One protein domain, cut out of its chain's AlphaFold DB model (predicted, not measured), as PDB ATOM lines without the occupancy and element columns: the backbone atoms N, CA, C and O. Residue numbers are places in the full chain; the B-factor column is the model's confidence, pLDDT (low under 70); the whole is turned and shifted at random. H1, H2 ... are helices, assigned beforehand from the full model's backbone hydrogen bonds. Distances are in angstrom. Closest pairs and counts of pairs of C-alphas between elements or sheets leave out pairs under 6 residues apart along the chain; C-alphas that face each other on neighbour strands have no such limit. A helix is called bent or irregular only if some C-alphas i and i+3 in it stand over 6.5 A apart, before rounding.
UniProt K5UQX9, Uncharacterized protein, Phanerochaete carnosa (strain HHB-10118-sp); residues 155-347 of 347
ATOM      1  N   GLU A 155     128.530 154.278  73.525       81.00
ATOM      2  CA  GLU A 155     128.382 153.173  72.579       81.00
ATOM      3  C   GLU A 155     129.522 153.129  71.561       81.00
ATOM      4  O   GLU A 155     130.047 152.049  71.299       81.00
ATOM      5  N   THR A 156     129.931 154.269  71.004       76.31
ATOM      6  CA  THR A 156     131.021 154.347  70.024       76.31
ATOM      7  C   THR A 156     132.349 153.913  70.634       76.31
ATOM      8  O   THR A 156     133.048 153.099  70.031       76.31
ATOM      9  N   ILE A 157     132.672 154.361  71.851       75.94
ATOM     10  CA  ILE A 157     133.885 153.931  72.566       75.94
ATOM     11  C   ILE A 157     133.840 152.420  72.832       75.94
ATOM     12  O   ILE A 157     134.800 151.697  72.562       75.94
ATOM     13  N   GLN A 158     132.697 151.910  73.296       78.06
ATOM     14  CA  GLN A 158     132.527 150.484  73.576       78.06
ATOM     15  C   GLN A 158     132.570 149.613  72.312       78.06
ATOM     16  O   GLN A 158     133.085 148.495  72.362       78.06
ATOM     17  N   ARG A 159     132.058 150.101  71.174       76.31
ATOM     18  CA  ARG A 159     132.190 149.435  69.869       76.31
ATOM     19  C   ARG A 159     133.628 149.478  69.366       76.31
ATOM     20  O   ARG A 159     134.107 148.458  68.877       76.31
ATOM     21  N   GLY A 160     134.323 150.604  69.537       66.31
ATOM     22  CA  GLY A 160     135.747 150.742  69.235       66.31
ATOM     23  C   GLY A 160     136.569 149.647  69.915       66.31
ATOM     24  O   GLY A 160     137.310 148.941  69.241       66.31
ATOM     25  N   ASN A 161     136.314 149.387  71.201       59.44
ATOM     26  CA  ASN A 161     136.954 148.297  71.952       59.44
ATOM     27  C   ASN A 161     136.742 146.890  71.369       59.44
ATOM     28  O   ASN A 161     137.542 146.000  71.642       59.44
ATOM     29  N   ARG A 162     135.687 146.665  70.579       61.09
ATOM     30  CA  ARG A 162     135.422 145.369  69.927       61.09
ATOM     31  C   ARG A 162     135.998 145.275  68.517       61.09
ATOM     32  O   ARG A 162     136.125 144.172  68.004       61.09
ATOM     33  N   SER A 163     136.295 146.413  67.889       50.50
ATOM     34  CA  SER A 163     136.586 146.522  66.456       50.50
ATOM     35  C   SER A 163     138.018 146.966  66.150       50.50
ATOM     36  O   SER A 163     138.281 147.360  65.015       50.50
ATOM     37  N   PHE A 164     138.950 146.899  67.109       49.00
ATOM     38  CA  PHE A 164     140.386 147.038  66.826       49.00
ATOM     39  C   PHE A 164     140.885 145.822  66.020       49.00
ATOM     40  O   PHE A 164     141.630 144.976  66.501       49.00
ATOM     41  N   HIS A 165     140.432 145.731  64.771       48.16
ATOM     42  CA  HIS A 165     141.099 145.015  63.705       48.16
ATOM     43  C   HIS A 165     142.103 145.980  63.070       48.16
ATOM     44  O   HIS A 165     141.789 147.134  62.785       48.16
ATOM     45  N   LEU A 166     143.320 145.479  62.882       49.31
ATOM     46  CA  LEU A 166     144.574 146.167  62.549       49.31
ATOM     47  C   LEU A 166     144.573 147.080  61.299       49.31
ATOM     48  O   LEU A 166     145.597 147.689  61.002       49.31
ATOM     49  N   SER A 167     143.477 147.185  60.543       46.44
ATOM     50  CA  SER A 167     143.456 147.851  59.233       46.44
ATOM     51  C   SER A 167     143.033 149.324  59.245       46.44
ATOM     52  O   SER A 167     143.363 150.040  58.300       46.44
ATOM     53  N   ASP A 168     142.356 149.815  60.287       46.31
ATOM     54  CA  ASP A 168     141.721 151.146  60.275       46.31
ATOM     55  C   ASP A 168     142.478 152.169  61.151       46.31
ATOM     56  O   ASP A 168     141.947 152.758  62.092       46.31
ATOM     57  N   ASN A 169     143.748 152.422  60.808       44.28
ATOM     58  CA  ASN A 169     144.677 153.349  61.491       44.28
ATOM     59  C   ASN A 169     144.244 154.838  61.530       44.28
ATOM     60  O   ASN A 169     145.033 155.703  61.905       44.28
ATOM     61  N   ARG A 170     143.018 155.180  61.116       46.59
ATOM     62  CA  ARG A 170     142.545 156.573  61.000       46.59
ATOM     63  C   ARG A 170     141.330 156.932  61.840       46.59
ATOM     64  O   ARG A 170     140.950 158.103  61.834       46.59
ATOM     65  N   ARG A 171     140.726 156.000  62.580       54.59
ATOM     66  CA  ARG A 171     139.651 156.378  63.507       54.59
ATOM     67  C   ARG A 171     140.273 157.075  64.710       54.59
ATOM     68  O   ARG A 171     140.791 156.424  65.613       54.59
ATOM     69  N   GLN A 172     140.273 158.409  64.675       58.75
ATOM     70  CA  GLN A 172     140.651 159.238  65.815       58.75
ATOM     71  C   GLN A 172     139.825 158.784  67.015       58.75
ATOM     72  O   GLN A 172     138.601 158.728  66.930       58.75
ATOM     73  N   LEU A 173     140.482 158.413  68.115       60.16
ATOM     74  CA  LEU A 173     139.749 158.157  69.345       60.16
ATOM     75  C   LEU A 173     138.963 159.423  69.722       60.16
ATOM     76  O   LEU A 173     139.519 160.518  69.609       60.16
ATOM     77  N   PRO A 174     137.701 159.294  70.175       62.19
ATOM     78  CA  PRO A 174     136.968 160.428  70.724       62.19
ATOM     79  C   PRO A 174     137.802 161.103  71.808       62.19
ATOM     80  O   PRO A 174     138.345 160.425  72.684       62.19
ATOM     81  N   ASP A 175     137.885 162.432  71.752       71.44
ATOM     82  CA  ASP A 175     138.542 163.216  72.790       71.44
ATOM     83  C   ASP A 175     137.814 162.994  74.123       71.44
ATOM     84  O   ASP A 175     136.691 163.459  74.343       71.44
ATOM     85  N   ILE A 176     138.457 162.241  75.017       71.94
ATOM     86  CA  ILE A 176     137.929 161.901  76.340       71.94
ATOM     87  C   ILE A 176     137.641 163.183  77.142       71.94
ATOM     88  O   ILE A 176     136.679 163.216  77.913       71.94
ATOM     89  N   ASN A 177     138.399 164.263  76.914       73.69
ATOM     90  CA  ASN A 177     138.180 165.544  77.589       73.69
ATOM     91  C   ASN A 177     136.899 166.232  77.099       73.69
ATOM     92  O   ASN A 177     136.123 166.763  77.902       73.69
ATOM     93  N   ALA A 178     136.630 166.178  75.790       77.62
ATOM     94  CA  ALA A 178     135.372 166.664  75.228       77.62
ATOM     95  C   ALA A 178     134.184 165.877  75.801       77.62
ATOM     96  O   ALA A 178     133.157 166.459  76.153       77.62
ATOM     97  N   PHE A 179     134.347 164.565  75.989       81.69
ATOM     98  CA  PHE A 179     133.319 163.736  76.608       81.69
ATOM     99  C   PHE A 179     133.047 164.110  78.075       81.69
ATOM    100  O   PHE A 179     131.883 164.195  78.468       81.69
ATOM    101  N   GLY A 180     134.083 164.405  78.870       83.38
ATOM    102  CA  GLY A 180     133.930 164.953  80.227       83.38
ATOM    103  C   GLY A 180     133.100 166.239  80.242       83.38
ATOM    104  O   GLY A 180     132.117 166.346  80.971       83.38
ATOM    105  N   THR A 181     133.415 167.156  79.327       86.12
ATOM    106  CA  THR A 181     132.711 168.439  79.182       86.12
ATOM    107  C   THR A 181     131.221 168.258  78.859       86.12
ATOM    108  O   THR A 181     130.378 168.971  79.403       86.12
ATOM    109  N   ILE A 182     130.867 167.289  78.006       85.81
ATOM    110  CA  ILE A 182     129.465 166.976  77.669       85.81
ATOM    111  C   ILE A 182     128.694 166.505  78.910       85.81
ATOM    112  O   ILE A 182     127.561 166.936  79.135       85.81
ATOM    113  N   VAL A 183     129.304 165.644  79.729       88.81
ATOM    114  CA  VAL A 183     128.685 165.123  80.958       88.81
ATOM    115  C   VAL A 183     128.504 166.231  82.000       88.81
ATOM    116  O   VAL A 183     127.456 166.298  82.646       88.81
ATOM    117  N   ASP A 184     129.474 167.135  82.128       89.31
ATOM    118  CA  ASP A 184     129.375 168.286  83.030       89.31
ATOM    119  C   ASP A 184     128.266 169.253  82.590       89.31
ATOM    120  O   ASP A 184     127.436 169.655  83.411       89.31
ATOM    121  N   LYS A 185     128.176 169.562  81.286       89.62
ATOM    122  CA  LYS A 185     127.070 170.360  80.719       89.62
ATOM    123  C   LYS A 185     125.713 169.694  80.967       89.62
ATOM    124  O   LYS A 185     124.767 170.366  81.376       89.62
ATOM    125  N   LEU A 186     125.617 168.375  80.773       89.81
ATOM    126  CA  LEU A 186     124.400 167.600  81.039       89.81
ATOM    127  C   LEU A 186     123.951 167.764  82.496       89.81
ATOM    128  O   LEU A 186     122.770 167.997  82.755       89.81
ATOM    129  N   HIS A 187     124.886 167.663  83.445       91.38
ATOM    130  CA  HIS A 187     124.575 167.849  84.858       91.38
ATOM    131  C   HIS A 187     124.157 169.294  85.164       91.38
ATOM    132  O   HIS A 187     123.179 169.501  85.880       91.38
ATOM    133  N   GLY A 188     124.841 170.280  84.575       91.50
ATOM    134  CA  GLY A 188     124.503 171.697  84.699       91.50
ATOM    135  C   GLY A 188     123.053 171.991  84.303       91.50
ATOM    136  O   GLY A 188     122.291 172.496  85.124       91.50
ATOM    137  N   HIS A 189     122.644 171.595  83.094       88.44
ATOM    138  CA  HIS A 189     121.266 171.793  82.627       88.44
ATOM    139  C   HIS A 189     120.245 170.996  83.446       88.44
ATOM    140  O   HIS A 189     119.186 171.517  83.792       88.44
ATOM    141  N   TYR A 190     120.563 169.758  83.839       89.94
ATOM    142  CA  TYR A 190     119.664 168.941  84.660       89.94
ATOM    143  C   TYR A 190     119.296 169.610  85.989       89.94
ATOM    144  O   TYR A 190     118.139 169.552  86.412       89.94
ATOM    145  N   MET A 191     120.255 170.284  86.628       93.00
ATOM    146  CA  MET A 191     120.023 170.982  87.896       93.00
ATOM    147  C   MET A 191     119.123 172.218  87.743       93.00
ATOM    148  O   MET A 191     118.502 172.629  88.724       93.00
ATOM    149  N   LEU A 192     119.007 172.772  86.533       86.88
ATOM    150  CA  LEU A 192     118.138 173.909  86.209       86.88
ATOM    151  C   LEU A 192     116.708 173.485  85.822       86.88
ATOM    152  O   LEU A 192     115.785 174.297  85.870       86.88
ATOM    153  N   CYS A 193     116.485 172.211  85.483       78.69
ATOM    154  CA  CYS A 193     115.163 171.716  85.096       78.69
ATOM    155  C   CYS A 193     114.146 171.693  86.262       78.69
ATOM    156  O   CYS A 193     114.535 171.555  87.425       78.69
ATOM    157  N   PRO A 194     112.823 171.707  85.982       80.12
ATOM    158  CA  PRO A 194     111.786 171.550  87.004       80.12
ATOM    159  C   PRO A 194     111.942 170.268  87.838       80.12
ATOM    160  O   PRO A 194     112.301 169.211  87.319       80.12
ATOM    161  N   ARG A 195     111.587 170.314  89.132       73.38
ATOM    162  CA  ARG A 195     111.797 169.186  90.065       73.38
ATOM    163  C   ARG A 195     111.145 167.874  89.618       73.38
ATOM    164  O   ARG A 195     111.725 166.811  89.809       73.38
ATOM    165  N   VAL A 196     109.955 167.947  89.026       65.31
ATOM    166  CA  VAL A 196     109.253 166.769  88.491       65.31
ATOM    167  C   VAL A 196     110.077 166.105  87.389       65.31
ATOM    168  O   VAL A 196     110.276 164.893  87.423       65.31
ATOM    169  N   PHE A 197     110.609 166.902  86.459       73.19
ATOM    170  CA  PHE A 197     111.483 166.413  85.398       73.19
ATOM    171  C   PHE A 197     112.742 165.770  85.977       73.19
ATOM    172  O   PHE A 197     113.124 164.677  85.569       73.19
ATOM    173  N   GLN A 198     113.354 166.421  86.972       79.00
ATOM    174  CA  GLN A 198     114.533 165.879  87.640       79.00
ATOM    175  C   GLN A 198     114.260 164.487  88.217       79.00
ATOM    176  O   GLN A 198     115.045 163.576  87.972       79.00
ATOM    177  N   LEU A 199     113.150 164.309  88.941       65.25
ATOM    178  CA  LEU A 199     112.775 163.023  89.541       65.25
ATOM    179  C   LEU A 199     112.547 161.940  88.483       65.25
ATOM    180  O   LEU A 199     113.045 160.827  88.635       65.25
ATOM    181  N   LEU A 200     111.848 162.277  87.398       66.81
ATOM    182  CA  LEU A 200     111.576 161.350  86.298       66.81
ATOM    183  C   LEU A 200     112.863 160.930  85.574       66.81
ATOM    184  O   LEU A 200     113.074 159.754  85.285       66.81
ATOM    185  N   MET A 201     113.758 161.884  85.320       79.50
ATOM    186  CA  MET A 201     114.994 161.642  84.578       79.50
ATOM    187  C   MET A 201     116.143 161.126  85.442       79.50
ATOM    188  O   MET A 201     117.147 160.668  84.893       79.50
ATOM    189  N   GLN A 202     116.016 161.155  86.771       83.56
ATOM    190  CA  GLN A 202     117.075 160.762  87.698       83.56
ATOM    191  C   GLN A 202     117.641 159.360  87.404       83.56
ATOM    192  O   GLN A 202     118.865 159.255  87.313       83.56
ATOM    193  N   PRO A 203     116.837 158.296  87.182       79.06
ATOM    194  CA  PRO A 203     117.384 156.968  86.892       79.06
ATOM    195  C   PRO A 203     118.160 156.931  85.568       79.06
ATOM    196  O   PRO A 203     119.245 156.353  85.488       79.06
ATOM    197  N   SER A 204     117.635 157.599  84.536       78.44
ATOM    198  CA  SER A 204     118.279 157.707  83.223       78.44
ATOM    199  C   SER A 204     119.604 158.459  83.300       78.44
ATOM    200  O   SER A 204     120.599 158.006  82.732       78.44
ATOM    201  N   LEU A 205     119.629 159.579  84.024       85.31
ATOM    202  CA  LEU A 205     120.832 160.369  84.247       85.31
ATOM    203  C   LEU A 205     121.852 159.590  85.074       85.31
ATOM    204  O   LEU A 205     123.026 159.566  84.722       85.31
ATOM    205  N   GLN A 206     121.425 158.912  86.138       86.50
ATOM    206  CA  GLN A 206     122.296 158.098  86.980       86.50
ATOM    207  C   GLN A 206     122.930 156.957  86.178       86.50
ATOM    208  O   GLN A 206     124.143 156.771  86.229       86.50
ATOM    209  N   GLY A 207     122.149 156.232  85.374       84.44
ATOM    210  CA  GLY A 207     122.682 155.198  84.488       84.44
ATOM    211  C   GLY A 207     123.650 155.763  83.443       84.44
ATOM    212  O   GLY A 207     124.704 155.180  83.192       84.44
ATOM    213  N   CYS A 208     123.326 156.921  82.867       84.25
ATOM    214  CA  CYS A 208     124.152 157.587  81.863       84.25
ATOM    215  C   CYS A 208     125.479 158.097  82.444       84.25
ATOM    216  O   CYS A 208     126.539 157.768  81.918       84.25
ATOM    217  N   THR A 209     125.441 158.818  83.563       87.50
ATOM    218  CA  THR A 209     126.626 159.326  84.274       87.50
ATOM    219  C   THR A 209     127.511 158.191  84.775       87.50
ATOM    220  O   THR A 209     128.720 158.240  84.582       87.50
ATOM    221  N   THR A 210     126.923 157.118  85.316       89.56
ATOM    222  CA  THR A 210     127.671 155.923  85.743       89.56
ATOM    223  C   THR A 210     128.409 155.280  84.571       89.56
ATOM    224  O   THR A 210     129.607 155.017  84.665       89.56
ATOM    225  N   ARG A 211     127.720 155.052  83.444       89.25
ATOM    226  CA  ARG A 211     128.350 154.501  82.235       89.25
ATOM    227  C   ARG A 211     129.435 155.424  81.696       89.25
ATOM    228  O   ARG A 211     130.498 154.941  81.341       89.25
ATOM    229  N   SER A 212     129.185 156.729  81.683       89.62
ATOM    230  CA  SER A 212     130.145 157.728  81.207       89.62
ATOM    231  C   SER A 212     131.411 157.732  82.049       89.62
ATOM    232  O   SER A 212     132.503 157.666  81.499       89.62
ATOM    233  N   LEU A 213     131.262 157.712  83.374       91.56
ATOM    234  CA  LEU A 213     132.370 157.641  84.318       91.56
ATOM    235  C   LEU A 213     133.200 156.369  84.112       91.56
ATOM    236  O   LEU A 213     134.425 156.433  84.030       91.56
ATOM    237  N   ILE A 214     132.538 155.215  83.966       93.44
ATOM    238  CA  ILE A 214     133.221 153.947  83.679       93.44
ATOM    239  C   ILE A 214     133.946 154.018  82.331       93.44
ATOM    240  O   ILE A 214     135.091 153.589  82.214       93.44
ATOM    241  N   THR A 215     133.310 154.579  81.309       90.50
ATOM    242  CA  THR A 215     133.896 154.663  79.974       90.50
ATOM    243  C   THR A 215     135.089 155.622  79.922       90.50
ATOM    244  O   THR A 215     136.105 155.270  79.330       90.50
ATOM    245  N   GLN A 216     135.027 156.774  80.595       89.94
ATOM    246  CA  GLN A 216     136.145 157.726  80.691       89.94
ATOM    247  C   GLN A 216     137.336 157.149  81.451       89.94
ATOM    248  O   GLN A 216     138.477 157.359  81.057       89.94
ATOM    249  N   THR A 217     137.071 156.402  82.521       93.56
ATOM    250  CA  THR A 217     138.124 155.911  83.421       93.56
ATOM    251  C   THR A 217     138.755 154.623  82.920       93.56
ATOM    252  O   THR A 217     139.960 154.425  83.041       93.56
ATOM    253  N   TYR A 218     137.942 153.720  82.370       94.56
ATOM    254  CA  TYR A 218     138.375 152.359  82.077       94.56
ATOM    255  C   TYR A 218     138.336 152.033  80.589       94.56
ATOM    256  O   TYR A 218     139.276 151.412  80.113       94.56
ATOM    257  N   ASP A 219     137.282 152.392  79.848       90.81
ATOM    258  CA  ASP A 219     137.193 151.996  78.433       90.81
ATOM    259  C   ASP A 219     138.188 152.771  77.568       90.81
ATOM    260  O   ASP A 219     138.999 152.149  76.893       90.81
ATOM    261  N   GLY A 220     138.140 154.106  77.603       87.94
ATOM    262  CA  GLY A 220     138.991 154.962  76.776       87.94
ATOM    263  C   GLY A 220     140.485 154.743  77.040       87.94
ATOM    264  O   GLY A 220     141.227 154.452  76.100       87.94
ATOM    265  N   PRO A 221     140.942 154.791  78.306       92.69
ATOM    266  CA  PRO A 221     142.339 154.529  78.632       92.69
ATOM    267  C   PRO A 221     142.798 153.112  78.270       92.69
ATOM    268  O   PRO A 221     143.941 152.949  77.856       92.69
ATOM    269  N   LEU A 222     141.929 152.094  78.342       92.25
ATOM    270  CA  LEU A 222     142.275 150.742  77.884       92.25
ATOM    271  C   LEU A 222     142.530 150.716  76.379       92.25
ATOM    272  O   LEU A 222     143.509 150.116  75.933       92.25
ATOM    273  N   THR A 223     141.670 151.376  75.601       86.19
ATOM    274  CA  THR A 223     141.837 151.499  74.152       86.19
ATOM    275  C   THR A 223     143.162 152.180  73.816       86.19
ATOM    276  O   THR A 223     143.943 151.664  73.018       86.19
ATOM    277  N   MET A 224     143.446 153.315  74.469       88.88
ATOM    278  CA  MET A 224     144.683 154.073  74.270       88.88
ATOM    279  C   MET A 224     145.915 153.252  74.648       88.88
ATOM    280  O   MET A 224     146.875 153.209  73.882       88.88
ATOM    281  N   LEU A 225     145.878 152.568  75.795       92.00
ATOM    282  CA  LEU A 225     146.984 151.739  76.264       92.00
ATOM    283  C   LEU A 225     147.248 150.569  75.312       92.00
ATOM    284  O   LEU A 225     148.398 150.274  75.009       92.00
ATOM    285  N   THR A 226     146.193 149.932  74.800       88.81
ATOM    286  CA  THR A 226     146.309 148.821  73.841       88.81
ATOM    287  C   THR A 226     146.942 149.291  72.530       88.81
ATOM    288  O   THR A 226     147.862 148.650  72.024       88.81
ATOM    289  N   ALA A 227     146.511 150.445  72.009       85.38
ATOM    290  CA  ALA A 227     147.090 151.040  70.807       85.38
ATOM    291  C   ALA A 227     148.566 151.430  71.007       85.38
ATOM    292  O   ALA A 227     149.406 151.124  70.162       85.38
ATOM    293  N   GLN A 228     148.903 152.039  72.149       90.19
ATOM    294  CA  GLN A 228     150.285 152.382  72.501       90.19
ATOM    295  C   GLN A 228     151.164 151.139  72.666       90.19
ATOM    296  O   GLN A 228     152.308 151.135  72.220       90.19
ATOM    297  N   PHE A 229     150.638 150.067  73.260       88.31
ATOM    298  CA  PHE A 229     151.359 148.805  73.404       88.31
ATOM    299  C   PHE A 229     151.664 148.158  72.046       88.31
ATOM    300  O   PHE A 229     152.778 147.677  71.817       88.31
ATOM    301  N   PHE A 230     150.707 148.204  71.114       86.25
ATOM    302  CA  PHE A 230     150.925 147.762  69.739       86.25
ATOM    303  C   PHE A 230     151.981 148.621  69.028       86.25
ATOM    304  O   PHE A 230     152.931 148.086  68.456       86.25
ATOM    305  N   GLN A 231     151.870 149.951  69.120       86.81
ATOM    306  CA  GLN A 231     152.842 150.879  68.541       86.81
ATOM    307  C   GLN A 231     154.256 150.632  69.082       86.81
ATOM    308  O   GLN A 231     155.205 150.555  68.305       86.81
ATOM    309  N   TYR A 232     154.395 150.450  70.395       87.94
ATOM    310  CA  TYR A 232     155.662 150.109  71.035       87.94
ATOM    311  C   TYR A 232     156.245 148.798  70.498       87.94
ATOM    312  O   TYR A 232     157.424 148.744  70.152       87.94
ATOM    313  N   SER A 233     155.418 147.758  70.362       85.69
ATOM    314  CA  SER A 233     155.844 146.470  69.801       85.69
ATOM    315  C   SER A 233     156.376 146.627  68.371       85.69
ATOM    316  O   SER A 233     157.430 146.086  68.040       85.69
ATOM    317  N   MET A 234     155.709 147.438  67.543       84.25
ATOM    318  CA  MET A 234     156.166 147.754  66.186       84.25
ATOM    319  C   MET A 234     157.471 148.563  66.171       84.25
ATOM    320  O   MET A 234     158.363 148.272  65.379       84.25
ATOM    321  N   GLN A 235     157.615 149.552  67.054       86.88
ATOM    322  CA  GLN A 235     158.832 150.367  67.170       86.88
ATOM    323  C   GLN A 235     160.046 149.531  67.592       86.88
ATOM    324  O   GLN A 235     161.141 149.718  67.061       86.88
ATOM    325  N   LEU A 236     159.852 148.554  68.486       84.94
ATOM    326  CA  LEU A 236     160.897 147.591  68.839       84.94
ATOM    327  C   LEU A 236     161.337 146.747  67.638       84.94
ATOM    328  O   LEU A 236     162.536 146.563  67.439       84.94
ATOM    329  N   LEU A 237     160.389 146.264  66.826       86.69
ATOM    330  CA  LEU A 237     160.688 145.482  65.620       86.69
ATOM    331  C   LEU A 237     161.445 146.305  64.570       86.69
ATOM    332  O   LEU A 237     162.350 145.791  63.916       86.69
ATOM    333  N   LEU A 238     161.099 147.586  64.426       87.69
ATOM    334  CA  LEU A 238     161.738 148.511  63.486       87.69
ATOM    335  C   LEU A 238     163.058 149.106  64.009       87.69
ATOM    336  O   LEU A 238     163.752 149.799  63.266       87.69
ATOM    337  N   GLY A 239     163.418 148.852  65.270       87.31
ATOM    338  CA  GLY A 239     164.638 149.371  65.890       87.31
ATOM    339  C   GLY A 239     164.595 150.863  66.245       87.31
ATOM    340  O   GLY A 239     165.650 151.468  66.447       87.31
ATOM    341  N   THR A 240     163.413 151.483  66.349       87.12
ATOM    342  CA  THR A 240     163.257 152.909  66.699       87.12
ATOM    343  C   THR A 240     163.231 153.130  68.218       87.12
ATOM    344  O   THR A 240     162.229 153.528  68.810       87.12
ATOM    345  N   VAL A 241     164.373 152.894  68.876       83.50
ATOM    346  CA  VAL A 241     164.500 152.879  70.353       83.50
ATOM    347  C   VAL A 241     164.018 154.175  71.025       83.50
ATOM    348  O   VAL A 241     163.274 154.115  71.998       83.50
ATOM    349  N   SER A 242     164.377 155.348  70.490       85.38
ATOM    350  CA  SER A 242     163.970 156.636  71.082       85.38
ATOM    351  C   SER A 242     162.454 156.857  71.047       85.38
ATOM    352  O   SER A 242     161.910 157.492  71.949       85.38
ATOM    353  N   GLU A 243     161.767 156.359  70.018       86.75
ATOM    354  CA  GLU A 243     160.309 156.465  69.938       86.75
ATOM    355  C   GLU A 243     159.640 155.453  70.870       86.75
ATOM    356  O   GLU A 243     158.644 155.779  71.513       86.75
ATOM    357  N   ALA A 244     160.223 154.257  70.997       87.12
ATOM    358  CA  ALA A 244     159.762 153.231  71.923       87.12
ATOM    359  C   ALA A 244     159.812 153.720  73.384       87.12
ATOM    360  O   ALA A 244     158.852 153.523  74.128       87.12
ATOM    361  N   GLU A 245     160.880 154.417  73.783       88.31
ATOM    362  CA  GLU A 245     161.011 155.037  75.112       88.31
ATOM    363  C   GLU A 245     159.945 156.114  75.368       88.31
ATOM    364  O   GLU A 245     159.299 156.126  76.421       88.31
ATOM    365  N   ALA A 246     159.685 156.985  74.388       89.75
ATOM    366  CA  ALA A 246     158.624 157.986  74.496       89.75
ATOM    367  C   ALA A 246     157.239 157.333  74.665       89.75
ATOM    368  O   ALA A 246     156.447 157.755  75.516       89.75
ATOM    369  N   THR A 247     156.966 156.261  73.912       91.50
ATOM    370  CA  THR A 247     155.722 155.491  74.030       91.50
ATOM    371  C   THR A 247     155.606 154.830  75.409       91.50
ATOM    372  O   THR A 247     154.541 154.901  76.025       91.50
ATOM    373  N   LEU A 248     156.687 154.261  75.958       90.75
ATOM    374  CA  LEU A 248     156.709 153.696  77.317       90.75
ATOM    375  C   LEU A 248     156.423 154.746  78.394       90.75
ATOM    376  O   LEU A 248     155.599 154.507  79.277       90.75
ATOM    377  N   SER A 249     157.049 155.922  78.304       91.06
ATOM    378  CA  SER A 249     156.783 157.025  79.233       91.06
ATOM    379  C   SER A 249     155.320 157.480  79.168       91.06
ATOM    380  O   SER A 249     154.707 157.766  80.201       91.06
ATOM    381  N   SER A 250     154.741 157.529  77.964       93.06
ATOM    382  CA  SER A 250     153.324 157.847  77.758       93.06
ATOM    383  C   SER A 250     152.407 156.798  78.403       93.06
ATOM    384  O   SER A 250     151.511 157.153  79.173       93.06
ATOM    385  N   MET A 251     152.682 155.507  78.180       94.44
ATOM    386  CA  MET A 251     151.932 154.404  78.791       94.44
ATOM    387  C   MET A 251     152.009 154.432  80.326       94.44
ATOM    388  O   MET A 251     150.985 154.291  80.996       94.44
ATOM    389  N   ALA A 252     153.193 154.663  80.902       94.12
ATOM    390  CA  ALA A 252     153.367 154.770  82.352       94.12
ATOM    391  C   ALA A 252     152.549 155.933  82.939       94.12
ATOM    392  O   ALA A 252     151.878 155.780  83.963       94.12
ATOM    393  N   SER A 253     152.543 157.088  82.264       94.81
ATOM    394  CA  SER A 253     151.718 158.232  82.659       94.81
ATOM    395  C   SER A 253     150.220 157.912  82.614       94.81
ATOM    396  O   SER A 253     149.488 158.278  83.535       94.81
ATOM    397  N   LEU A 254     149.767 157.199  81.579       94.81
ATOM    398  CA  LEU A 254     148.374 156.778  81.437       94.81
ATOM    399  C   LEU A 254     147.954 155.823  82.564       94.81
ATOM    400  O   LEU A 254     146.931 156.054  83.203       94.81
ATOM    401  N   ILE A 255     148.774 154.812  82.873       96.50
ATOM    402  CA  ILE A 255     148.531 153.865  83.976       96.50
ATOM    403  C   ILE A 255     148.435 154.604  85.317       96.50
ATOM    404  O   ILE A 255     147.499 154.375  86.084       96.50
ATOM    405  N   ARG A 256     149.353 155.546  85.582       96.19
ATOM    406  CA  ARG A 256     149.313 156.389  86.788       96.19
ATOM    407  C   ARG A 256     148.058 157.259  86.852       96.19
ATOM    408  O   ARG A 256     147.552 157.505  87.946       96.19
ATOM    409  N   SER A 257     147.559 157.749  85.716       95.62
ATOM    410  CA  SER A 257     146.286 158.476  85.684       95.62
ATOM    411  C   SER A 257     145.128 157.565  86.058       95.62
ATOM    412  O   SER A 257     144.448 157.850  87.036       95.62
ATOM    413  N   VAL A 258     144.988 156.423  85.378       96.50
ATOM    414  CA  VAL A 258     143.900 155.464  85.627       96.50
ATOM    415  C   VAL A 258     143.890 155.000  87.076       96.50
ATOM    416  O   VAL A 258     142.826 154.915  87.672       96.50
ATOM    417  N   LYS A 259     145.058 154.759  87.680       96.25
ATOM    418  CA  LYS A 259     145.157 154.403  89.099       96.25
ATOM    419  C   LYS A 259     144.612 155.504  90.021       96.25
ATOM    420  O   LYS A 259     143.841 155.209  90.928       96.25
ATOM    421  N   ARG A 260     144.981 156.770  89.791       96.50
ATOM    422  CA  ARG A 260     144.456 157.903  90.579       96.50
ATOM    423  C   ARG A 260     142.951 158.078  90.382       96.50
ATOM    424  O   ARG A 260     142.235 158.326  91.348       96.50
ATOM    425  N   ASP A 261     142.484 157.940  89.146       94.75
ATOM    426  CA  ASP A 261     141.071 158.094  88.797       94.75
ATOM    427  C   ASP A 261     140.231 156.953  89.399       94.75
ATOM    428  O   ASP A 261     139.152 157.189  89.941       94.75
ATOM    429  N   ASP A 262     140.766 155.730  89.405       95.88
ATOM    430  CA  ASP A 262     140.194 154.555  90.061       95.88
ATOM    431  C   ASP A 262     140.005 154.764  91.573       95.88
ATOM    432  O   ASP A 262     138.903 154.571  92.094       95.88
ATOM    433  N   GLU A 263     141.052 155.220  92.267       95.19
ATOM    434  CA  GLU A 263     141.008 155.539  93.698       95.19
ATOM    435  C   GLU A 263     139.983 156.649  93.992       95.19
ATOM    436  O   GLU A 263     139.174 156.537  94.920       95.19
ATOM    437  N   ALA A 264     139.966 157.702  93.169       94.75
ATOM    438  CA  ALA A 264     139.028 158.811  93.306       94.75
ATOM    439  C   ALA A 264     137.570 158.371  93.094       94.75
ATOM    440  O   ALA A 264     136.672 158.821  93.814       94.75
ATOM    441  N   ILE A 265     137.320 157.484  92.128       93.81
ATOM    442  CA  ILE A 265     135.987 156.939  91.861       93.81
ATOM    443  C   ILE A 265     135.547 156.033  92.992       93.81
ATOM    444  O   ILE A 265     134.426 156.192  93.467       93.81
ATOM    445  N   LEU A 266     136.419 155.140  93.460       93.75
ATOM    446  CA  LEU A 266     136.121 154.255  94.578       93.75
ATOM    447  C   LEU A 266     135.735 155.056  95.829       93.75
ATOM    448  O   LEU A 266     134.719 154.758  96.453       93.75
ATOM    449  N   ALA A 267     136.472 156.126  96.145       93.38
ATOM    450  CA  ALA A 267     136.175 156.999  97.282       93.38
ATOM    451  C   ALA A 267     134.829 157.740  97.154       93.38
ATOM    452  O   ALA A 267     134.203 158.091  98.157       93.38
ATOM    453  N   ARG A 268     134.370 158.001  95.924       91.75
ATOM    454  CA  ARG A 268     133.127 158.736  95.634       91.75
ATOM    455  C   ARG A 268     131.959 157.825  95.258       91.75
ATOM    456  O   ARG A 268     130.858 158.332  95.028       91.75
ATOM    457  N   TRP A 269     132.168 156.512  95.193       92.56
ATOM    458  CA  TRP A 269     131.174 155.561  94.716       92.56
ATOM    459  C   TRP A 269     130.055 155.372  95.742       92.56
ATOM    460  O   TRP A 269     130.242 154.764  96.791       92.56
ATOM    461  N   LYS A 270     128.869 155.910  95.440       90.25
ATOM    462  CA  LYS A 270     127.689 155.879  96.330       90.25
ATOM    463  C   LYS A 270     126.550 155.006  95.801       90.25
ATOM    464  O   LYS A 270     125.414 155.133  96.250       90.25
ATOM    465  N   LEU A 271     126.826 154.173  94.800       87.62
ATOM    466  CA  LEU A 271     125.813 153.323  94.183       87.62
ATOM    467  C   LEU A 271     125.635 152.026  94.967       87.62
ATOM    468  O   LEU A 271     126.564 151.533  95.599       87.62
ATOM    469  N   THR A 272     124.427 151.467  94.894       87.94
ATOM    470  CA  THR A 272     124.085 150.184  95.524       87.94
ATOM    471  C   THR A 272     124.847 149.015  94.907       87.94
ATOM    472  O   THR A 272     125.173 148.056  95.599       87.94
ATOM    473  N   VAL A 273     125.148 149.100  93.609       88.94
ATOM    474  CA  VAL A 273     125.957 148.112  92.894       88.94
ATOM    475  C   VAL A 273     127.439 148.368  93.199       88.94
ATOM    476  O   VAL A 273     127.903 149.486  92.953       88.94
ATOM    477  N   PRO A 274     128.202 147.372  93.692       93.94
ATOM    478  CA  PRO A 274     129.645 147.492  93.891       93.94
ATOM    479  C   PRO A 274     130.368 147.953  92.624       93.94
ATOM    480  O   PRO A 274     130.025 147.532  91.517       93.94
ATOM    481  N   LEU A 275     131.404 148.781  92.780       94.12
ATOM    482  CA  LEU A 275     132.160 149.323  91.646       94.12
ATOM    483  C   LEU A 275     132.710 148.211  90.736       94.12
ATOM    484  O   LEU A 275     132.597 148.310  89.519       94.12
ATOM    485  N   SER A 276     133.231 147.122  91.310       94.75
ATOM    486  CA  SER A 276     133.716 145.955  90.559       94.75
ATOM    487  C   SER A 276     132.638 145.359  89.645       94.75
ATOM    488  O   SER A 276     132.884 145.142  88.457       94.75
ATOM    489  N   GLN A 277     131.415 145.193  90.154       92.88
ATOM    490  CA  GLN A 277     130.275 144.707  89.370       92.88
ATOM    491  C   GLN A 277     129.838 145.702  88.291       92.88
ATOM    492  O   GLN A 277     129.509 145.288  87.183       92.88
ATOM    493  N   ALA A 278     129.862 147.003  88.592       92.25
ATOM    494  CA  ALA A 278     129.492 148.038  87.634       92.25
ATOM    495  C   ALA A 278     130.496 148.147  86.472       92.25
ATOM    496  O   ALA A 278     130.085 148.267  85.318       92.25
ATOM    497  N   ILE A 279     131.802 148.054  86.760       94.56
ATOM    498  CA  ILE A 279     132.858 147.960  85.738       94.56
ATOM    499  C   ILE A 279     132.679 146.677  84.925       94.56
ATOM    500  O   ILE A 279     132.817 146.696  83.704       94.56
ATOM    501  N   GLY A 280     132.345 145.568  85.579       93.62
ATOM    502  CA  GLY A 280     132.074 144.300  84.926       93.62
ATOM    503  C   GLY A 280     133.329 143.467  84.652       93.62
ATOM    504  O   GLY A 280     134.414 143.965  84.343       93.62
ATOM    505  N   ALA A 281     133.128 142.153  84.721       92.81
ATOM    506  CA  ALA A 281     134.144 141.114  84.595       92.81
ATOM    507  C   ALA A 281     134.995 141.243  83.328       92.81
ATOM    508  O   ALA A 281     136.216 141.303  83.394       92.81
ATOM    509  N   SER A 282     134.331 141.328  82.172       90.00
ATOM    510  CA  SER A 282     134.984 141.365  80.859       90.00
ATOM    511  C   SER A 282     135.994 142.509  80.753       90.00
ATOM    512  O   SER A 282     137.108 142.306  80.280       90.00
ATOM    513  N   ARG A 283     135.638 143.689  81.262       91.62
ATOM    514  CA  ARG A 283     136.484 144.883  81.209       91.62
ATOM    515  C   ARG A 283     137.703 144.765  82.119       91.62
ATOM    516  O   ARG A 283     138.814 145.061  81.687       91.62
ATOM    517  N   LEU A 284     137.504 144.306  83.357       94.38
ATOM    518  CA  LEU A 284     138.602 144.055  84.296       94.38
ATOM    519  C   LEU A 284     139.553 142.976  83.765       94.38
ATOM    520  O   LEU A 284     140.768 143.117  83.884       94.38
ATOM    521  N   THR A 285     139.010 141.940  83.125       92.12
ATOM    522  CA  THR A 285     139.788 140.903  82.445       92.12
ATOM    523  C   THR A 285     140.651 141.502  81.337       92.12
ATOM    524  O   THR A 285     141.853 141.263  81.341       92.12
ATOM    525  N   SER A 286     140.096 142.319  80.434       90.25
ATOM    526  CA  SER A 286     140.871 142.964  79.360       90.25
ATOM    527  C   SER A 286     142.007 143.840  79.893       90.25
ATOM    528  O   SER A 286     143.139 143.725  79.422       90.25
ATOM    529  N   TRP A 287     141.740 144.650  80.921       94.81
ATOM    530  CA  TRP A 287     142.780 145.415  81.609       94.81
ATOM    531  C   TRP A 287     143.871 144.517  82.190       94.81
ATOM    532  O   TRP A 287     145.056 144.777  81.993       94.81
ATOM    533  N   TYR A 288     143.482 143.441  82.875       93.12
ATOM    534  CA  TYR A 288     144.429 142.479  83.424       93.12
ATOM    535  C   TYR A 288     145.331 141.891  82.331       93.12
ATOM    536  O   TYR A 288     146.538 141.803  82.548       93.12
ATOM    537  N   LYS A 289     144.786 141.542  81.152       89.38
ATOM    538  CA  LYS A 289     145.574 140.997  80.028       89.38
ATOM    539  C   LYS A 289     146.686 141.964  79.609       89.38
ATOM    540  O   LYS A 289     147.856 141.582  79.593       89.38
ATOM    541  N   VAL A 290     146.323 143.220  79.333       90.94
ATOM    542  CA  VAL A 290     147.259 144.260  78.869       90.94
ATOM    543  C   VAL A 290     148.317 144.563  79.932       90.94
ATOM    544  O   VAL A 290     149.515 144.551  79.647       90.94
ATOM    545  N   LEU A 291     147.899 144.764  81.184       94.12
ATOM    546  CA  LEU A 291     148.818 145.076  82.281       94.12
ATOM    547  C   LEU A 291     149.747 143.904  82.611       94.12
ATOM    548  O   LEU A 291     150.908 144.116  82.960       94.12
ATOM    549  N   ASN A 292     149.270 142.663  82.477       91.50
ATOM    550  CA  ASN A 292     150.109 141.488  82.673       91.50
ATOM    551  C   ASN A 292     151.215 141.402  81.611       91.50
ATOM    552  O   ASN A 292     152.367 141.168  81.978       91.50
ATOM    553  N   GLY A 293     150.894 141.670  80.339       88.25
ATOM    554  CA  GLY A 293     151.883 141.758  79.258       88.25
ATOM    555  C   GLY A 293     152.956 142.814  79.537       88.25
ATOM    556  O   GLY A 293     154.147 142.511  79.517       88.25
ATOM    557  N   LEU A 294     152.538 144.021  79.927       89.75
ATOM    558  CA  LEU A 294     153.451 145.110  80.298       89.75
ATOM    559  C   LEU A 294     154.338 144.764  81.502       89.75
ATOM    560  O   LEU A 294     155.517 145.106  81.528       89.75
ATOM    561  N   SER A 295     153.795 144.047  82.489       89.44
ATOM    562  CA  SER A 295     154.529 143.669  83.702       89.44
ATOM    563  C   SER A 295     155.603 142.593  83.491       89.44
ATOM    564  O   SER A 295     156.454 142.417  84.366       89.44
ATOM    565  N   GLY A 296     155.554 141.866  82.366       82.75
ATOM    566  CA  GLY A 296     156.494 140.794  82.021       82.75
ATOM    567  C   GLY A 296     157.794 141.274  81.367       82.75
ATOM    568  O   GLY A 296     158.749 140.502  81.272       82.75
ATOM    569  N   HIS A 297     157.866 142.539  80.938       75.19
ATOM    570  CA  HIS A 297     159.059 143.102  80.309       75.19
ATOM    571  C   HIS A 297     160.108 143.499  81.358       75.19
ATOM    572  O   HIS A 297     160.117 144.609  81.880       75.19
ATOM    573  N   ASN A 298     161.029 142.580  81.648       61.59
ATOM    574  CA  ASN A 298     162.183 142.825  82.512       61.59
ATOM    575  C   ASN A 298     163.382 143.320  81.682       61.59
ATOM    576  O   ASN A 298     164.287 142.546  81.373       61.59
ATOM    577  N   SER A 299     163.404 144.599  81.312       62.62
ATOM    578  CA  SER A 299     164.614 145.260  80.794       62.62
ATOM    579  C   SER A 299     164.997 146.455  81.677       62.62
ATOM    580  O   SER A 299     164.259 146.822  82.586       62.62
ATOM    581  N   SER A 300     166.205 146.998  81.510       62.81
ATOM    582  CA  SER A 300     166.745 148.055  82.379       62.81
ATOM    583  C   SER A 300     166.140 149.435  82.086       62.81
ATOM    584  O   SER A 300     165.964 149.785  80.924       62.81
ATOM    585  N   GLY A 301     165.943 150.266  83.119       73.94
ATOM    586  CA  GLY A 301     165.552 151.677  82.973       73.94
ATOM    587  C   GLY A 301     164.039 151.907  83.039       73.94
ATOM    588  O   GLY A 301     163.381 151.411  83.951       73.94
ATOM    589  N   GLN A 302     163.478 152.658  82.085       71.81
ATOM    590  CA  GLN A 302     162.051 153.037  82.031       71.81
ATOM    591  C   GLN A 302     161.090 151.840  81.972       71.81
ATOM    592  O   GLN A 302     159.964 151.909  82.466       71.81
ATOM    593  N   THR A 303     161.541 150.710  81.433       76.19
ATOM    594  CA  THR A 303     160.774 149.459  81.425       76.19
ATOM    595  C   THR A 303     160.556 148.891  82.829       76.19
ATOM    596  O   THR A 303     159.549 148.230  83.068       76.19
ATOM    597  N   THR A 304     161.416 149.221  83.798       81.69
ATOM    598  CA  THR A 304     161.196 148.846  85.205       81.69
ATOM    599  C   THR A 304     160.109 149.687  85.878       81.69
ATOM    600  O   THR A 304     159.331 149.145  86.665       81.69
ATOM    601  N   GLU A 305     160.002 150.979  85.538       88.25
ATOM    602  CA  GLU A 305     158.966 151.876  86.069       88.25
ATOM    603  C   GLU A 305     157.581 151.433  85.588       88.25
ATOM    604  O   GLU A 305     156.706 151.145  86.405       88.25
ATOM    605  N   ILE A 306     157.400 151.291  84.269       91.19
ATOM    606  CA  ILE A 306     156.119 150.857  83.697       91.19
ATOM    607  C   ILE A 306     155.721 149.463  84.187       91.19
ATOM    608  O   ILE A 306     154.553 149.246  84.495       91.19
ATOM    609  N   ALA A 307     156.670 148.528  84.327       91.12
ATOM    610  CA  ALA A 307     156.382 147.199  84.854       91.12
ATOM    611  C   ALA A 307     155.926 147.258  86.321       91.12
ATOM    612  O   ALA A 307     155.033 146.507  86.718       91.12
ATOM    613  N   GLY A 308     156.510 148.158  87.118       92.81
ATOM    614  CA  GLY A 308     156.096 148.422  88.494       92.81
ATOM    615  C   GLY A 308     154.677 148.983  88.581       92.81
ATOM    616  O   GLY A 308     153.852 148.440  89.318       92.81
ATOM    617  N   GLU A 309     154.371 150.023  87.805       94.19
ATOM    618  CA  GLU A 309     153.041 150.647  87.762       94.19
ATOM    619  C   GLU A 309     151.974 149.686  87.217       94.19
ATOM    620  O   GLU A 309     150.905 149.524  87.814       94.19
ATOM    621  N   ALA A 310     152.285 148.973  86.131       94.81
ATOM    622  CA  ALA A 310     151.390 147.985  85.540       94.81
ATOM    623  C   ALA A 310     151.069 146.860  86.530       94.81
ATOM    624  O   ALA A 310     149.911 146.463  86.649       94.81
ATOM    625  N   ARG A 311     152.067 146.382  87.285       95.50
ATOM    626  CA  ARG A 311     151.879 145.355  88.318       95.50
ATOM    627  C   ARG A 311     150.941 145.830  89.425       95.50
ATOM    628  O   ARG A 311     150.024 145.099  89.782       95.50
ATOM    629  N   GLN A 312     151.133 147.051  89.922       95.69
ATOM    630  CA  GLN A 312     150.274 147.613  90.965       95.69
ATOM    631  C   GLN A 312     148.813 147.709  90.507       95.69
ATOM    632  O   GLN A 312     147.925 147.220  91.202       95.69
ATOM    633  N   LEU A 313     148.552 148.283  89.325       96.31
ATOM    634  CA  LEU A 313     147.184 148.409  88.810       96.31
ATOM    635  C   LEU A 313     146.567 147.040  88.471       96.31
ATOM    636  O   LEU A 313     145.392 146.796  88.748       96.31
ATOM    637  N   ARG A 314     147.367 146.112  87.932       95.94
ATOM    638  CA  ARG A 314     146.945 144.731  87.659       95.94
ATOM    639  C   ARG A 314     146.469 144.046  88.932       95.94
ATOM    640  O   ARG A 314     145.433 143.388  88.910       95.94
ATOM    641  N   ASP A 315     147.213 144.189  90.024       95.81
ATOM    642  CA  ASP A 315     146.895 143.535  91.292       95.81
ATOM    643  C   ASP A 315     145.607 144.113  91.914       95.81
ATOM    644  O   ASP A 315     144.799 143.350  92.453       95.81
ATOM    645  N   VAL A 316     145.344 145.418  91.742       96.25
ATOM    646  CA  VAL A 316     144.056 146.049  92.102       96.25
ATOM    647  C   VAL A 316     142.898 145.413  91.329       96.25
ATOM    648  O   VAL A 316     141.916 144.962  91.925       96.25
ATOM    649  N   PHE A 317     143.002 145.320  90.000       95.94
ATOM    650  CA  PHE A 317     141.939 144.731  89.179       95.94
ATOM    651  C   PHE A 317     141.777 143.227  89.400       95.94
ATOM    652  O   PHE A 317     140.654 142.721  89.380       95.94
ATOM    653  N   LEU A 318     142.864 142.517  89.701       94.81
ATOM    654  CA  LEU A 318     142.817 141.118  90.103       94.81
ATOM    655  C   LEU A 318     142.059 140.929  91.423       94.81
ATOM    656  O   LEU A 318     141.284 139.982  91.549       94.81
ATOM    657  N   GLY A 319     142.260 141.823  92.397       95.75
ATOM    658  CA  GLY A 319     141.488 141.844  93.641       95.75
ATOM    659  C   GLY A 319     139.986 141.942  93.370       95.75
ATOM    660  O   GLY A 319     139.217 141.110  93.846       95.75
ATOM    661  N   ARG A 320     139.583 142.866  92.493       95.56
ATOM    662  CA  ARG A 320     138.176 143.050  92.097       95.56
ATOM    663  C   ARG A 320     137.590 141.855  91.351       95.56
ATOM    664  O   ARG A 320     136.445 141.489  91.591       95.56
ATOM    665  N   LEU A 321     138.358 141.216  90.470       95.12
ATOM    666  CA  LEU A 321     137.924 139.982  89.806       95.12
ATOM    667  C   LEU A 321     137.665 138.864  90.826       95.12
ATOM    668  O   LEU A 321     136.656 138.167  90.724       95.12
ATOM    669  N   LYS A 322     138.519 138.736  91.851       94.50
ATOM    670  CA  LYS A 322     138.318 137.766  92.940       94.50
ATOM    671  C   LYS A 322     137.073 138.077  93.768       94.50
ATOM    672  O   LYS A 322     136.338 137.150  94.095       94.50
ATOM    673  N   GLU A 323     136.799 139.348  94.061       94.38
ATOM    674  CA  GLU A 323     135.556 139.775  94.732       94.38
ATOM    675  C   GLU A 323     134.301 139.387  93.936       94.38
ATOM    676  O   GLU A 323     133.261 139.088  94.517       94.38
ATOM    677  N   MET A 324     134.402 139.352  92.605       94.56
ATOM    678  CA  MET A 324     133.336 138.896  91.710       94.56
ATOM    679  C   MET A 324     133.268 137.366  91.560       94.56
ATOM    680  O   MET A 324     132.445 136.869  90.793       94.56
ATOM    681  N   GLY A 325     134.129 136.609  92.250       94.06
ATOM    682  CA  GLY A 325     134.203 135.149  92.146       94.06
ATOM    683  C   GLY A 325     134.900 134.637  90.881       94.06
ATOM    684  O   GLY A 325     134.771 133.460  90.546       94.06
ATOM    685  N   ILE A 326     135.640 135.488  90.164       91.69
ATOM    686  CA  ILE A 326     136.339 135.112  88.930       91.69
ATOM    687  C   ILE A 326     137.744 134.629  89.270       91.69
ATOM    688  O   ILE A 326     138.548 135.346  89.871       91.69
ATOM    689  N   SER A 327     138.053 133.393  88.870       85.88
ATOM    690  CA  SER A 327     139.360 132.795  89.128       85.88
ATOM    691  C   SER A 327     140.451 133.420  88.245       85.88
ATOM    692  O   SER A 327     140.305 133.439  87.021       85.88
ATOM    693  N   PRO A 328     141.597 133.830  88.822       75.88
ATOM    694  CA  PRO A 328     142.775 134.274  88.071       75.88
ATOM    695  C   PRO A 328     143.270 133.259  87.034       75.88
ATOM    696  O   PRO A 328     143.803 133.642  85.996       75.88
ATOM    697  N   ALA A 329     143.094 131.962  87.314       76.19
ATOM    698  CA  ALA A 329     143.557 130.884  86.445       76.19
ATOM    699  C   ALA A 329     142.800 130.851  85.108       76.19
ATOM    700  O   ALA A 329     143.407 130.604  84.071       76.19
ATOM    701  N   LEU A 330     141.497 131.159  85.129       72.88
ATOM    702  CA  LEU A 330     140.676 131.258  83.919       72.88
ATOM    703  C   LEU A 330     141.132 132.425  83.039       72.88
ATOM    704  O   LEU A 330     141.239 132.286  81.826       72.88
ATOM    705  N   VAL A 331     141.479 133.553  83.661       73.69
ATOM    706  CA  VAL A 331     141.966 134.734  82.940       73.69
ATOM    707  C   VAL A 331     143.347 134.487  82.323       73.69
ATOM    708  O   VAL A 331     143.590 134.897  81.192       73.69
ATOM    709  N   ALA A 332     144.247 133.803  83.036       68.19
ATOM    710  CA  ALA A 332     145.591 133.497  82.543       68.19
ATOM    711  C   ALA A 332     145.585 132.570  81.312       68.19
ATOM    712  O   ALA A 332     146.360 132.798  80.387       68.19
ATOM    713  N   LEU A 333     144.688 131.577  81.277       65.38
ATOM    714  CA  LEU A 333     144.526 130.669  80.134       65.38
ATOM    715  C   LEU A 333     144.108 131.419  78.858       65.38
ATOM    716  O   LEU A 333     144.734 131.248  77.817       65.38
ATOM    717  N   GLU A 334     143.130 132.325  78.946       64.31
ATOM    718  CA  GLU A 334     142.699 133.113  77.782       64.31
ATOM    719  C   GLU A 334     143.753 134.117  77.283       64.31
ATOM    720  O   GLU A 334     143.750 134.492  76.111       64.31
ATOM    721  N   VAL A 335     144.611 134.624  78.176       61.06
ATOM    722  CA  VAL A 335     145.713 135.532  77.808       61.06
ATOM    723  C   VAL A 335     146.759 134.791  76.987       61.06
ATOM    724  O   VAL A 335     147.274 135.337  76.011       61.06
ATOM    725  N   GLN A 336     147.071 133.560  77.393       56.78
ATOM    726  CA  GLN A 336     148.086 132.751  76.741       56.78
ATOM    727  C   GLN A 336     147.673 132.428  75.304       56.78
ATOM    728  O   GLN A 336     148.453 132.712  74.401       56.78
ATOM    729  N   ASP A 337     146.429 131.985  75.088       57.06
ATOM    730  CA  ASP A 337     145.899 131.659  73.757       57.06
ATOM    731  C   ASP A 337     145.938 132.862  72.793       57.06
ATOM    732  O   ASP A 337     146.410 132.731  71.660       57.06
ATOM    733  N   GLN A 338     145.536 134.057  73.249       55.84
ATOM    734  CA  GLN A 338     145.536 135.279  72.425       55.84
ATOM    735  C   GLN A 338     146.943 135.781  72.071       55.84
ATOM    736  O   GLN A 338     147.161 136.240  70.951       55.84
ATOM    737  N   LEU A 339     147.912 135.682  72.989       52.00
ATOM    738  CA  LEU A 339     149.306 136.043  72.698       52.00
ATOM    739  C   LEU A 339     149.943 135.078  71.688       52.00
ATOM    740  O   LEU A 339     150.692 135.519  70.815       52.00
ATOM    741  N   THR A 340     149.615 133.783  71.748       53.44
ATOM    742  CA  THR A 340     150.014 132.823  70.702       53.44
ATOM    743  C   THR A 340     149.374 133.122  69.348       53.44
ATOM    744  O   THR A 340     150.050 132.997  68.336       53.44
ATOM    745  N   GLN A 341     148.112 133.562  69.296       51.59
ATOM    746  CA  GLN A 341     147.481 133.958  68.029       51.59
ATOM    747  C   GLN A 341     148.112 135.220  67.429       51.59
ATOM    748  O   GLN A 341     148.478 135.219  66.259       51.59
ATOM    749  N   LEU A 342     148.324 136.266  68.232       46.03
ATOM    750  CA  LEU A 342     148.927 137.518  67.756       46.03
ATOM    751  C   LEU A 342     150.388 137.351  67.310       46.03
ATOM    752  O   LEU A 342     150.835 138.042  66.400       46.03
ATOM    753  N   SER A 343     151.133 136.426  67.922       43.94
ATOM    754  CA  SER A 343     152.496 136.092  67.482       43.94
ATOM    755  C   SER A 343     152.536 135.240  66.210       43.94
ATOM    756  O   SER A 343     153.538 135.276  65.503       43.94
ATOM    757  N   LEU A 344     151.458 134.515  65.888       40.53
ATOM    758  CA  LEU A 344     151.319 133.745  64.647       40.53
ATOM    759  C   LEU A 344     150.804 134.583  63.467       40.53
ATOM    760  O   LEU A 344     151.117 134.254  62.332       40.53
ATOM    761  N   GLU A 345     150.034 135.647  63.711       40.31
ATOM    762  CA  GLU A 345     149.513 136.546  62.662       40.31
ATOM    763  C   GLU A 345     150.479 137.689  62.290       40.31
ATOM    764  O   GLU A 345     150.286 138.358  61.276       40.31
ATOM    765  N   GLY A 346     151.509 137.930  63.111       39.16
ATOM    766  CA  GLY A 346     152.558 138.933  62.878       39.16
ATOM    767  C   GLY A 346     153.840 138.404  62.213       39.16
ATOM    768  O   GLY A 346     154.778 139.184  62.035       39.16
ATOM    769  N   LEU A 347     153.893 137.110  61.881       35.22
ATOM    770  CA  LEU A 347     154.935 136.433  61.091       35.22
ATOM    771  C   LEU A 347     154.383 136.100  59.703       35.22
ATOM    772  O   LEU A 347     155.177 136.173  58.736       35.22
TER     773      LEU A 347
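This is residues 155 to 347 of the 347 residues of an uncharacterized protein of Phanerochaete carnosa (strain HHB-10118-sp) (UniProt K5UQX9). What does one see first in this model? Four helices, H3, H4, H6 and H7, form an up-and-down bundle, each running against the one before it in the chain; the very long H3 reaches past the bundle, and H2 folds back along it as a two-helix arm. Short H1 packs on H3 residues 215 to 223, H8 crosses H6 and packs on it with residues 331 to 335, and residues 191 to 197 and 340 to 347 stick out. What are the numbers behind this picture? The printed part has 193 residues with eight named helices, H1 to H8 in order, and no named strand, and the class is all helix. It is compact, with a radius of gyration of the C-alphas of 18.6 A, and elongated, spanning 61 by 38 by 30 A.

Where do the first helices lie? H1, residues 155 to 160, is 8.4 A long and begins with C-alpha 155 at (128.382, 153.173, 72.579). H2, residues 176 to 192, measures 25.2 A, and H3, residues 195 to 238, measures 60.2 A from C-alpha 195 at (111.797, 169.186, 90.065) to C-alpha 238 at (161.738, 148.511, 63.486). Is H3 even along its length? H3 has a kink of 54 degrees near residue 202 and is irregular, with C-alphas 200 and 203 7.3 A apart. Which helices follow? H4, residues 241 to 268, is 40.7 A long, H5, residues 275 to 279, 6.1 A, and H6, residues 281 to 295, 20.6 A. H7, residues 302 to 323, is 32.2 A long, and H8, residues 328 to 345, is 26.4 A long, ending with C-alpha 345 at (149.513, 136.546, 62.662).

What stands by H3 along its length? H1 touches H3 at residues 215 to 223 alone, the same way at a shallow tilt of 10 degrees, closest at the C-alphas of Ile 157 and Gly 220, 6.7 A apart. H2 and H3 form a helical hairpin at a shallow tilt of 5 degrees, with the closest C-alphas those of Ile 176 and Gln 216, 6.3 A. H3 and H4 form another at 23 degrees, closest at Tyr 232 and Ala 244, whose C-alphas are 5.2 A apart. How is the bundle completed? H4 and H7 touch and run the same way at a shallow tilt of 33 degrees, only just short of steep, with the C-alphas of Ala 252 and Ile 306 closest at 5.0 A. H6 and H7 form a helical hairpin at 26 degrees, closest at the C-alphas of Ser 295 and Ala 307, 4.1 A. H6 touches H3 at residues 218 to 226 alone, with the C-alphas of Leu 222 and Trp 287 closest at 6.5 A. Where are H5 and H8? H5 and H7 only just touch, with 3 pairs of C-alphas within 8 A, the closest being Ser 276 and Arg 320 at 5.5 A. H8 touches H6 at a steep tilt of 64 degrees, closest at the C-alphas of Lys 289 and Val 335, 5.9 A, and is apart from H3. What do the backbones show? Every O i to N i+4 pair is within hydrogen-bond range in H1, H4, H5, H6, H7 and H8, against 12 of 13 in H2 and 36 of 40 in H3.

How large is it? The two C-alphas farthest apart, those of Val 196 and Gly 239, are 62.3 A apart. Is the printed part whole? It has no cut, and the link from H1 to H2, residues 161 to 175, is long. Where is confidence low? The mean pLDDT of the printed part is 82.0, and 37 residues are under 70, among them residues 160 to 174 and 332 to 347.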